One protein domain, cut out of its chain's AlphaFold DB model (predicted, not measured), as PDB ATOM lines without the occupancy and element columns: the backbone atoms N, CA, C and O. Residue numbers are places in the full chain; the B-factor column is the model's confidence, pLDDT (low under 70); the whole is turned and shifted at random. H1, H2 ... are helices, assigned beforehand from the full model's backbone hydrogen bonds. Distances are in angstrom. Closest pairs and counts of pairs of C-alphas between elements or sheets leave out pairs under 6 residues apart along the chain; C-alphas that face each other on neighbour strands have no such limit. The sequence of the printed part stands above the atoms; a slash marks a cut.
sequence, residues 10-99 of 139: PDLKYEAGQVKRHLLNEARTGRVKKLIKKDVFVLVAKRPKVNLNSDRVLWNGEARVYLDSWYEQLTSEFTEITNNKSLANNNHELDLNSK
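AT A GLANCE: This is residues 10 to 99 of the 139 residues of an uncharacterized protein of Paenibacillus sp. 597 (UniProt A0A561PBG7). One very long helix, H3, makes the whole length of the domain, with the shorter helix H1 side by side with its first part and the short helix H2 packed slantwise on H1. The last part of H3, residues 86 to 99, sticks out alone beyond this body. The printed part has 90 residues, with three named helices in the order H1, H2, H3 and no named strand, and the class is all helix. It is loose, with a radius of gyration of the C-alphas of 16.4 A, and its spans of 57 by 21 by 19 A make a rod, while the body without the free stretch spans 35 by 21 by 19 A.

IN THESE COORDINATES: H1 is residues 10 to 29, 29.0 A from first to last C-alpha, and begins with C-alpha 10 at (79.376, 97.594, 82.991). H2 is residues 37 to 45, beginning with C-alpha 37 at (82.135, 88.966, 101.403). H3 is residues 61 to 99, 57.8 A long, and ends with C-alpha 99 at (83.322, 46.359, 99.724).

HOW THE PARTS SIT: H1 and H3 touch at a shallow tilt of 14 degrees and run the same way; their closest C-alphas, those of Leu 24 and Phe 78, are 6.4 A apart. H1 touches H2 with residues 12 to 19 alone, and the closest C-alphas are those of Ala 16 and Val 44, 5.9 A apart. These two helices run opposite ways at a steep tilt of 55 degrees. H2 and H3 are close but not clearly touching, with the closest C-alphas, those of Lys 37 and Tyr 71, 7.2 A apart. In H1, H2 and H3 every O i to N i+4 pair is within hydrogen-bond range.

THE WHOLE: The C-alphas of Gly 61 and Lys 99, the two farthest apart, are 57.8 A apart. The printed part has no cut. The link from H1 to H2 is short, and the link from H2 to H3, residues 46 to 60, is long. The mean pLDDT of the printed part is 84.6, and residues 86 to 98 are under 70.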
ATOM      1  N   PRO A  10      79.028  98.702  83.884       88.69
ATOM      2  CA  PRO A  10      79.376  97.594  82.991       88.69
ATOM      3  C   PRO A  10      80.750  96.971  83.268       88.69
ATOM      4  O   PRO A  10      80.870  95.743  83.257       88.69
ATOM      5  N   ASP A  11      81.762  97.787  83.573       88.50
ATOM      6  CA  ASP A  11      83.103  97.300  83.915       88.50
ATOM      7  C   ASP A  11      83.076  96.464  85.195       88.50
ATOM      8  O   ASP A  11      83.637  95.366  85.242       88.50
ATOM      9  N   LEU A  12      82.347  96.942  86.208       89.56
ATOM     10  CA  LEU A  12      82.158  96.221  87.465       89.56
ATOM     11  C   LEU A  12      81.463  94.873  87.244       89.56
ATOM     12  O   LEU A  12      81.909  93.860  87.780       89.56
ATOM     13  N   LYS A  13      80.396  94.842  86.435       92.19
ATOM     14  CA  LYS A  13      79.664  93.608  86.101       92.19
ATOM     15  C   LYS A  13      80.558  92.591  85.396       92.19
ATOM     16  O   LYS A  13      80.526  91.404  85.722       92.19
ATOM     17  N   TYR A  14      81.366  93.054  84.443       92.88
ATOM     18  CA  TYR A  14      82.303  92.202  83.719       92.88
ATOM     19  C   TYR A  14      83.326  91.566  84.667       92.88
ATOM     20  O   TYR A  14      83.496  90.344  84.663       92.88
ATOM     21  N   GLU A  15      83.967  92.373  85.512       91.62
ATOM     22  CA  GLU A  15      85.003  91.896  86.432       91.62
ATOM     23  C   GLU A  15      84.443  91.016  87.555       91.62
ATOM     24  O   GLU A  15      85.034  89.984  87.883       91.62
ATOM     25  N   ALA A  16      83.263  91.345  88.086       91.62
ATOM     26  CA  ALA A  16      82.536  90.482  89.016       91.62
ATOM     27  C   ALA A  16      82.242  89.110  88.381       91.62
ATOM     28  O   ALA A  16      82.427  88.071  89.015       91.62
ATOM     29  N   GLY A  17      81.885  89.074  87.093       90.94
ATOM     30  CA  GLY A  17      81.737  87.831  86.334       90.94
ATOM     31  C   GLY A  17      83.025  86.999  86.264       90.94
ATOM     32  O   GLY A  17      82.982  85.781  86.456       90.94
ATOM     33  N   GLN A  18      84.180  87.633  86.044       92.38
ATOM     34  CA  GLN A  18      85.474  86.936  86.031       92.38
ATOM     35  C   GLN A  18      85.853  86.398  87.416       92.38
ATOM     36  O   GLN A  18      86.302  85.257  87.539       92.38
ATOM     37  N   VAL A  19      85.630  87.188  88.471       92.56
ATOM     38  CA  VAL A  19      85.857  86.759  89.861       92.56
ATOM     39  C   VAL A  19      84.948  85.588  90.223       92.56
ATOM     40  O   VAL A  19      85.436  84.604  90.774       92.56
ATOM     41  N   LYS A  20      83.667  85.633  89.839       93.00
ATOM     42  CA  LYS A  20      82.728  84.515  90.011       93.00
ATOM     43  C   LYS A  20      83.266  83.238  89.365       93.00
ATOM     44  O   LYS A  20      83.369  82.218  90.037       93.00
ATOM     45  N   ARG A  21      83.670  83.290  88.090       90.38
ATOM     46  CA  ARG A  21      84.236  82.122  87.381       90.38
ATOM     47  C   ARG A  21      85.454  81.548  88.097       90.38
ATOM     48  O   ARG A  21      85.558  80.335  88.255       90.38
ATOM     49  N   HIS A  22      86.359  82.416  88.534       92.06
ATOM     50  CA  HIS A  22      87.554  82.010  89.261       92.06
ATOM     51  C   HIS A  22      87.203  81.311  90.584       92.06
ATOM     52  O   HIS A  22      87.626  80.177  90.791       92.06
ATOM     53  N   LEU A  23      86.357  81.924  91.418       91.06
ATOM     54  CA  LEU A  23      85.958  81.370  92.716       91.06
ATOM     55  C   LEU A  23      85.196  80.048  92.586       91.06
ATOM     56  O   LEU A  23      85.453  79.123  93.351       91.06
ATOM     57  N   LEU A  24      84.304  79.912  91.600       89.81
ATOM     58  CA  LEU A  24      83.589  78.653  91.360       89.81
ATOM     59  C   LEU A  24      84.536  77.538  90.895       89.81
ATOM     60  O   LEU A  24      84.386  76.387  91.302       89.81
ATOM     61  N   ASN A  25      85.544  77.855  90.080       89.25
ATOM     62  CA  ASN A  25      86.564  76.880  89.690       89.25
ATOM     63  C   ASN A  25      87.445  76.469  90.882       89.25
ATOM     64  O   ASN A  25      87.765  75.288  91.048       89.25
ATOM     65  N   GLU A  26      87.794  77.407  91.760       87.31
ATOM     66  CA  GLU A  26      88.514  77.095  92.997       87.31
ATOM     67  C   GLU A  26      87.669  76.289  93.995       87.31
ATOM     68  O   GLU A  26      88.191  75.393  94.666       87.31
ATOM     69  N   ALA A  27      86.357  76.527  94.041       87.44
ATOM     70  CA  ALA A  27      85.407  75.729  94.813       87.44
ATOM     71  C   ALA A  27      85.354  74.282  94.299       87.44
ATOM     72  O   ALA A  27      85.475  73.332  95.075       87.44
ATOM     73  N   ARG A  28      85.262  74.101  92.973       85.69
ATOM     74  CA  ARG A  28      85.275  72.776  92.323       85.69
ATOM     75  C   ARG A  28      86.557  72.009  92.644       85.69
ATOM     76  O   ARG A  28      86.502  70.845  93.049       85.69
ATOM     77  N   THR A  29      87.710  72.671  92.557       84.06
ATOM     78  CA  THR A  29      89.000  72.059  92.928       84.06
ATOM     79  C   THR A  29      89.135  71.828  94.439       84.06
ATOM     80  O   THR A  29      89.844  70.918  94.856       84.06
ATOM     81  N   GLY A  30      88.368  72.535  95.275       78.69
ATOM     82  CA  GLY A  30      88.360  72.390  96.736       78.69
ATOM     83  C   GLY A  30      89.423  73.217  97.454       78.69
ATOM     84  O   GLY A  30      89.675  72.982  98.634       78.69
ATOM     85  N   ARG A  31      90.050  74.171  96.756       82.00
ATOM     86  CA  ARG A  31      91.031  75.095  97.346       82.00
ATOM     87  C   ARG A  31      90.360  76.143  98.228       82.00
ATOM     88  O   ARG A  31      90.915  76.524  99.253       82.00
ATOM     89  N   VAL A  32      89.148  76.558  97.863       82.38
ATOM     90  CA  VAL A  32      88.344  77.505  98.639       82.38
ATOM     91  C   VAL A  32      87.210  76.753  99.320       82.38
ATOM     92  O   VAL A  32      86.398  76.110  98.660       82.38
ATOM     93  N   LYS A  33      87.162  76.836 100.653       78.19
ATOM     94  CA  LYS A  33      86.133  76.189 101.488       78.19
ATOM     95  C   LYS A  33      85.043  77.146 101.965       78.19
ATOM     96  O   LYS A  33      83.953  76.708 102.306       78.19
ATOM     97  N   LYS A  34      85.342  78.445 102.022       87.12
ATOM     98  CA  LYS A  34      84.437  79.470 102.544       87.12
ATOM     99  C   LYS A  34      84.626  80.764 101.773       87.12
ATOM    100  O   LYS A  34      85.759  81.177 101.537       87.12
ATOM    101  N   LEU A  35      83.517  81.408 101.432       89.75
ATOM    102  CA  LEU A  35      83.510  82.753 100.876       89.75
ATOM    103  C   LEU A  35      83.331  83.778 101.997       89.75
ATOM    104  O   LEU A  35      82.464  83.632 102.860       89.75
ATOM    105  N   ILE A  36      84.162  84.818 101.978       90.94
ATOM    106  CA  ILE A  36      84.048  85.976 102.863       90.94
ATOM    107  C   ILE A  36      83.761  87.187 101.984       90.94
ATOM    108  O   ILE A  36      84.563  87.543 101.123       90.94
ATOM    109  N   LYS A  37      82.623  87.845 102.221       89.25
ATOM    110  CA  LYS A  37      82.135  88.966 101.403       89.25
ATOM    111  C   LYS A  37      83.177  90.064 101.200       89.25
ATOM    112  O   LYS A  37      83.395  90.509 100.078       89.25
ATOM    113  N   LYS A  38      83.870  90.440 102.277       89.31
ATOM    114  CA  LYS A  38      84.947  91.435 102.245       89.31
ATOM    115  C   LYS A  38      86.084  91.027 101.308       89.31
ATOM    116  O   LYS A  38      86.483  91.819 100.465       89.31
ATOM    117  N   ASP A  39      86.558  89.791 101.407       89.38
ATOM    118  CA  ASP A  39      87.676  89.310 100.590       89.38
ATOM    119  C   ASP A  39      87.285  89.228  99.114       89.38
ATOM    120  O   ASP A  39      88.050  89.631  98.238       89.38
ATOM    121  N   VAL A  40      86.052  88.798  98.831       90.06
ATOM    122  CA  VAL A  40      85.508  88.785  97.469       90.06
ATOM    123  C   VAL A  40      85.432  90.202  96.893       90.06
ATOM    124  O   VAL A  40      85.812  90.417  95.742       90.06
ATOM    125  N   PHE A  41      85.009  91.192  97.678       90.88
ATOM    126  CA  PHE A  41      84.931  92.581  97.215       90.88
ATOM    127  C   PHE A  41      86.321  93.184  96.992       90.88
ATOM    128  O   PHE A  41      86.520  93.912  96.022       90.88
ATOM    129  N   VAL A  42      87.310  92.827  97.816       90.12
ATOM    130  CA  VAL A  42      88.717  93.196  97.589       90.12
ATOM    131  C   VAL A  42      89.252  92.575  96.294       90.12
ATOM    132  O   VAL A  42      89.961  93.248  95.543       90.12
ATOM    133  N   LEU A  43      88.898  91.321  95.994       89.44
ATOM    134  CA  LEU A  43      89.273  90.672  94.733       89.44
ATOM    135  C   LEU A  43      88.668  91.386  93.522       89.44
ATOM    136  O   LEU A  43      89.365  91.566  92.528       89.44
ATOM    137  N   VAL A  44      87.406  91.814  93.606       90.56
ATOM    138  CA  VAL A  44      86.752  92.604  92.549       90.56
ATOM    139  C   VAL A  44      87.402  93.984  92.414       90.56
ATOM    140  O   VAL A  44      87.699  94.409  91.301       90.56
ATOM    141  N   ALA A  45      87.691  94.661  93.529       88.56
ATOM    142  CA  ALA A  45      88.307  95.989  93.548       88.56
ATOM    143  C   ALA A  45      89.664  96.028  92.827       88.56
ATOM    144  O   ALA A  45      89.946  96.970  92.089       88.56
ATOM    145  N   LYS A  46      90.483  94.984  92.998       89.12
ATOM    146  CA  LYS A  46      91.829  94.879  92.411       89.12
ATOM    147  C   LYS A  46      91.849  94.486  90.928       89.12
ATOM    148  O   LYS A  46      92.928  94.360  90.353       89.12
ATOM    149  N   ARG A  47      90.696  94.236  90.298       89.62
ATOM    150  CA  ARG A  47      90.650  93.819  88.890       89.62
ATOM    151  C   ARG A  47      91.025  94.956  87.936       89.62
ATOM    152  O   ARG A  47      90.738  96.105  88.249       89.62
ATOM    153  N   PRO A  48      91.581  94.664  86.746       85.62
ATOM    154  CA  PRO A  48      92.168  95.681  85.866       85.62
ATOM    155  C   PRO A  48      91.224  96.815  85.449       85.62
ATOM    156  O   PRO A  48      91.668  97.952  85.337       85.62
ATOM    157  N   LYS A  49      89.932  96.532  85.232       83.94
ATOM    158  CA  LYS A  49      88.953  97.558  84.824       83.94
ATOM    159  C   LYS A  49      88.354  98.360  85.982       83.94
ATOM    160  O   LYS A  49      87.805  99.431  85.760       83.94
ATOM    161  N   VAL A  50      88.440  97.845  87.209       83.81
ATOM    162  CA  VAL A  50      87.964  98.534  88.421       83.81
ATOM    163  C   VAL A  50      89.120  99.311  89.060       83.81
ATOM    164  O   VAL A  50      88.971 100.484  89.395       83.81
ATOM    165  N   ASN A  51      90.285  98.665  89.146       86.50
ATOM    166  CA  ASN A  51      91.591  99.180  89.551       86.50
ATOM    167  C   ASN A  51      91.542 100.120  90.762       86.50
ATOM    168  O   ASN A  51      92.057 101.239  90.745       86.50
ATOM    169  N   LEU A  52      90.877  99.664  91.820       85.56
ATOM    170  CA  LEU A  52      90.772 100.381  93.078       85.56
ATOM    171  C   LEU A  52      91.812  99.862  94.073       85.56
ATOM    172  O   LEU A  52      91.949  98.660  94.295       85.56
ATOM    173  N   ASN A  53      92.467 100.790  94.774       82.31
ATOM    174  CA  ASN A  53      93.393 100.465  95.866       82.31
ATOM    175  C   ASN A  53      92.681  99.862  97.093       82.31
ATOM    176  O   ASN A  53      93.306  99.195  97.915       82.31
ATOM    177  N   SER A  54      91.379 100.123  97.243       82.69
ATOM    178  CA  SER A  54      90.548  99.617  98.335       82.69
ATOM    179  C   SER A  54      89.112  99.400  97.869       82.69
ATOM    180  O   SER A  54      88.573 100.145  97.054       82.69
ATOM    181  N   ASP A  55      88.474  98.403  98.467       85.00
ATOM    182  CA  ASP A  55      87.065  98.054  98.325       85.00
ATOM    183  C   ASP A  55      86.096  99.101  98.901       85.00
ATOM    184  O   ASP A  55      84.910  99.039  98.597       85.00
ATOM    185  N   ARG A  56      86.555 100.095  99.680       84.81
ATOM    186  CA  ARG A  56      85.705 101.131 100.318       84.81
ATOM    187  C   ARG A  56      84.698 101.797  99.376       84.81
ATOM    188  O   ARG A  56      83.599 102.134  99.803       84.81
ATOM    189  N   VAL A  57      85.063 101.991  98.110       83.31
ATOM    190  CA  VAL A  57      84.189 102.607  97.096       83.31
ATOM    191  C   VAL A  57      83.054 101.663  96.678       83.31
ATOM    192  O   VAL A  57      81.959 102.124  96.380       83.31
ATOM    193  N   LEU A  58      83.288 100.349  96.716       84.25
ATOM    194  CA  LEU A  58      82.310  99.315  96.368       84.25
ATOM    195  C   LEU A  58      81.246  99.102  97.456       84.25
ATOM    196  O   LEU A  58      80.191  98.541  97.179       84.25
ATOM    197  N   TRP A  59      81.495  99.572  98.680       86.06
ATOM    198  CA  TRP A  59      80.559  99.470  99.805       86.06
ATOM    199  C   TRP A  59      79.452 100.531  99.805       86.06
ATOM    200  O   TRP A  59      78.621 100.535 100.716       86.06
ATOM    201  N   ASN A  60      79.417 101.411  98.800       84.94
ATOM    202  CA  ASN A  60      78.476 102.524  98.709       84.94
ATOM    203  C   ASN A  60      77.820 102.613  97.318       84.94
ATOM    204  O   ASN A  60      78.381 102.170  96.316       84.94
ATOM    205  N   GLY A  61      76.639 103.238  97.259       86.38
ATOM    206  CA  GLY A  61      75.941 103.563  96.010       86.38
ATOM    207  C   GLY A  61      75.447 102.351  95.211       86.38
ATOM    208  O   GLY A  61      75.230 101.268  95.752       86.38
ATOM    209  N   GLU A  62      75.276 102.543  93.902       85.00
ATOM    210  CA  GLU A  62      74.761 101.526  92.969       85.00
ATOM    211  C   GLU A  62      75.661 100.284  92.872       85.00
ATOM    212  O   GLU A  62      75.170  99.166  92.713       85.00
ATOM    213  N   ALA A  63      76.978 100.464  93.024       86.44
ATOM    214  CA  ALA A  63      77.947  99.370  93.014       86.44
ATOM    215  C   ALA A  63      77.676  98.362  94.139       86.44
ATOM    216  O   ALA A  63      77.725  97.157  93.901       86.44
ATOM    217  N   ARG A  64      77.326  98.848  95.338       89.75
ATOM    218  CA  ARG A  64      76.985  97.994  96.479       89.75
ATOM    219  C   ARG A  64      75.731  97.178  96.210       89.75
ATOM    220  O   ARG A  64      75.744  95.974  96.419       89.75
ATOM    221  N   VAL A  65      74.666  97.822  95.734       92.00
ATOM    222  CA  VAL A  65      73.382  97.152  95.461       92.00
ATOM    223  C   VAL A  65      73.580  96.012  94.461       92.00
ATOM    224  O   VAL A  65      73.107  94.893  94.669       92.00
ATOM    225  N   TYR A  66      74.351  96.271  93.403       91.94
ATOM    226  CA  TYR A  66      74.712  95.236  92.445       91.94
ATOM    227  C   TYR A  66      75.553  94.120  93.082       91.94
ATOM    228  O   TYR A  66      75.214  92.947  92.938       91.94
ATOM    229  N   LEU A  67      76.630  94.457  93.792       91.62
ATOM    230  CA  LEU A  67      77.536  93.457  94.358       91.62
ATOM    231  C   LEU A  67      76.902  92.634  95.481       91.62
ATOM    232  O   LEU A  67      77.266  91.474  95.641       91.62
ATOM    233  N   ASP A  68      75.959  93.197  96.234       93.19
ATOM    234  CA  ASP A  68      75.213  92.486  97.270       93.19
ATOM    235  C   ASP A  68      74.358  91.378  96.642       93.19
ATOM    236  O   ASP A  68      74.537  90.210  96.990       93.19
ATOM    237  N   SER A  69      73.535  91.711  95.642       93.31
ATOM    238  CA  SER A  69      72.725  90.713  94.919       93.31
ATOM    239  C   SER A  69      73.584  89.682  94.172       93.31
ATOM    240  O   SER A  69      73.307  88.483  94.198       93.31
ATOM    241  N   TRP A  70      74.679  90.122  93.549       94.88
ATOM    242  CA  TRP A  70      75.629  89.228  92.887       94.88
ATOM    243  C   TRP A  70      76.326  88.279  93.873       94.88
ATOM    244  O   TRP A  70      76.530  87.105  93.559       94.88
ATOM    245  N   TYR A  71      76.681  88.756  95.068       94.12
ATOM    246  CA  TYR A  71      77.326  87.940  96.093       94.12
ATOM    247  C   TYR A  71      76.380  86.877  96.659       94.12
ATOM    248  O   TYR A  71      76.817  85.759  96.927       94.12
ATOM    249  N   GLU A  72      75.095  87.190  96.810       93.88
ATOM    250  CA  GLU A  72      74.079  86.209  97.207       93.88
ATOM    251  C   GLU A  72      73.967  85.080  96.178       93.88
ATOM    252  O   GLU A  72      74.075  83.911  96.548       93.88
ATOM    253  N   GLN A  73      73.885  85.419  94.886       93.12
ATOM    254  CA  GLN A  73      73.884  84.434  93.793       93.12
ATOM    255  C   GLN A  73      75.172  83.601  93.748       93.12
ATOM    256  O   GLN A  73      75.150  82.399  93.492       93.12
ATOM    257  N   LEU A  74      76.327  84.227  93.987       92.00
ATOM    258  CA  LEU A  74      77.597  83.511  94.080       92.00
ATOM    259  C   LEU A  74      77.597  82.542  95.267       92.00
ATOM    260  O   LEU A  74      78.107  81.431  95.149       92.00
ATOM    261  N   THR A  75      77.054  82.967  96.408       92.38
ATOM    262  CA  THR A  75      77.022  82.162  97.631       92.38
ATOM    263  C   THR A  75      76.122  80.947  97.452       92.38
ATOM    264  O   THR A  75      76.545  79.853  97.817       92.38
ATOM    265  N   SER A  76      74.943  81.098  96.839       91.81
ATOM    266  CA  SER A  76      74.060  79.960  96.552       91.81
ATOM    267  C   SER A  76      74.750  78.935  95.647       91.81
ATOM    268  O   SER A  76      74.889  77.776  96.033       91.81
ATOM    269  N   GLU A  77      75.313  79.368  94.514       89.88
ATOM    270  CA  GLU A  77      76.037  78.473  93.596       89.88
ATOM    271  C   GLU A  77      77.259  77.818  94.260       89.88
ATOM    272  O   GLU A  77      77.546  76.639  94.047       89.88
ATOM    273  N   PHE A  78      77.988  78.562  95.097       91.44
ATOM    274  CA  PHE A  78      79.121  78.021  95.843       91.44
ATOM    275  C   PHE A  78      78.672  76.929  96.817       91.44
ATOM    276  O   PHE A  78      79.292  75.864  96.855       91.44
ATOM    277  N   THR A  79      77.588  77.161  97.565       88.19
ATOM    278  CA  THR A  79      77.047  76.172  98.508       88.19
ATOM    279  C   THR A  79      76.566  74.906  97.811       88.19
ATOM    280  O   THR A  79      76.830  73.806  98.297       88.19
ATOM    281  N   GLU A  80      75.944  75.028  96.637       88.06
ATOM    282  CA  GLU A  80      75.541  73.881  95.820       88.06
ATOM    283  C   GLU A  80      76.750  73.041  95.395       88.06
ATOM    284  O   GLU A  80      76.753  71.820  95.565       88.06
ATOM    285  N   ILE A  81      77.820  73.680  94.910       85.75
ATOM    286  CA  ILE A  81      79.051  72.982  94.511       85.75
ATOM    287  C   ILE A  81      79.688  72.268  95.707       85.75
ATOM    288  O   ILE A  81      80.098  71.109  95.582       85.75
ATOM    289  N   THR A  82      79.776  72.926  96.865       83.00
ATOM    290  CA  THR A  82      80.363  72.310  98.062       83.00
ATOM    291  C   THR A  82      79.523  71.148  98.579       83.00
ATOM    292  O   THR A  82      80.083  70.107  98.930       83.00
ATOM    293  N   ASN A  83      78.193  71.279  98.563       83.38
ATOM    294  CA  ASN A  83      77.282  70.224  98.999       83.38
ATOM    295  C   ASN A  83      77.370  69.012  98.068       83.38
ATOM    296  O   ASN A  83      77.578  67.895  98.542       83.38
ATOM    297  N   ASN A  84      77.339  69.226  96.751       80.12
ATOM    298  CA  ASN A  84      77.481  68.156  95.761       80.12
ATOM    299  C   ASN A  84      78.815  67.411  95.896       80.12
ATOM    300  O   ASN A  84      78.857  66.186  95.788       80.12
ATOM    301  N   LYS A  85      79.906  68.125  96.195       77.62
ATOM    302  CA  LYS A  85      81.214  67.502  96.437       77.62
ATOM    303  C   LYS A  85      81.234  66.672  97.721       77.62
ATOM    304  O   LYS A  85      81.800  65.583  97.728       77.62
ATOM    305  N   SER A  86      80.605  67.159  98.792       69.25
ATOM    306  CA  SER A  86      80.477  66.392 100.040       69.25
ATOM    307  C   SER A  86      79.662  65.110  99.842       69.25
ATOM    308  O   SER A  86      80.084  64.045 100.284       69.25
ATOM    309  N   LEU A  87      78.565  65.179  99.081       68.56
ATOM    310  CA  LEU A  87      77.742  64.025  98.719       68.56
ATOM    311  C   LEU A  87      78.522  63.006  97.877       68.56
ATOM    312  O   LEU A  87      78.472  61.813  98.162       68.56
ATOM    313  N   ALA A  88      79.287  63.466  96.882       63.50
ATOM    314  CA  ALA A  88      80.129  62.596  96.061       63.50
ATOM    315  C   ALA A  88      81.211  61.877  96.887       63.50
ATOM    316  O   ALA A  88      81.415  60.675  96.716       63.50
ATOM    317  N   ASN A  89      81.860  62.586  97.816       61.78
ATOM    318  CA  ASN A  89      82.861  61.995  98.705       61.78
ATOM    319  C   ASN A  89      82.245  60.964  99.660       61.78
ATOM    320  O   ASN A  89      82.790  59.872  99.799       61.78
ATOM    321  N   ASN A  90      81.091  61.275 100.256       60.78
ATOM    322  CA  ASN A  90      80.393  60.354 101.153       60.78
ATOM    323  C   ASN A  90      79.969  59.072 100.421       60.78
ATOM    324  O   ASN A  90      80.143  57.979 100.946       60.78
ATOM    325  N   ASN A  91      79.467  59.185  99.189       61.03
ATOM    326  CA  ASN A  91      79.081  58.019  98.391       61.03
ATOM    327  C   ASN A  91      80.282  57.129  98.044       61.03
ATOM    328  O   ASN A  91      80.171  55.905  98.080       61.03
ATOM    329  N   HIS A  92      81.438  57.727  97.752       59.97
ATOM    330  CA  HIS A  92      82.660  56.980  97.464       59.97
ATOM    331  C   HIS A  92      83.225  56.286  98.717       59.97
ATOM    332  O   HIS A  92      83.616  55.122  98.655       59.97
ATOM    333  N   GLU A  93      83.225  56.950  99.878       60.62
ATOM    334  CA  GLU A  93      83.628  56.321 101.147       60.62
ATOM    335  C   GLU A  93      82.678  55.199 101.580       60.62
ATOM    336  O   GLU A  93      83.132  54.174 102.097       60.62
ATOM    337  N   LEU A  94      81.373  55.356 101.350       61.31
ATOM    338  CA  LEU A  94      80.388  54.309 101.618       61.31
ATOM    339  C   LEU A  94      80.603  53.081 100.724       61.31
ATOM    340  O   LEU A  94      80.502  51.962 101.227       61.31
ATOM    341  N   ASP A  95      80.954  53.267  99.447       66.06
ATOM    342  CA  ASP A  95      81.208  52.166  98.504       66.06
ATOM    343  C   ASP A  95      82.531  51.421  98.779       66.06
ATOM    344  O   ASP A  95      82.615  50.201  98.638       66.06
ATOM    345  N   LEU A  96      83.578  52.111  99.246       65.19
ATOM    346  CA  LEU A  96      84.798  51.428  99.698       65.19
ATOM    347  C   LEU A  96      84.584  50.678 101.017       65.19
ATOM    348  O   LEU A  96      85.019  49.534 101.161       65.19
ATOM    349  N   ASN A  97      83.890  51.293 101.976       67.94
ATOM    350  CA  ASN A  97      83.612  50.650 103.258       67.94
ATOM    351  C   ASN A  97      82.665  49.451 103.121       67.94
ATOM    352  O   ASN A  97      82.807  48.481 103.872       67.94
ATOM    353  N   SER A  98      81.714  49.487 102.182       69.88
ATOM    354  CA  SER A  98      80.823  48.357 101.905       69.88
ATOM    355  C   SER A  98      81.598  47.171 101.322       69.88
ATOM    356  O   SER A  98      81.477  46.065 101.852       69.88
ATOM    357  N   LYS A  99      82.478  47.401 100.339       73.31
ATOM    358  CA  LYS A  99      83.322  46.359  99.724       73.31
ATOM    359  C   LYS A  99      84.255  45.688 100.733       73.31
ATOM    360  O   LYS A  99      84.303  44.463 100.803       73.31
TER     361      LYS A  99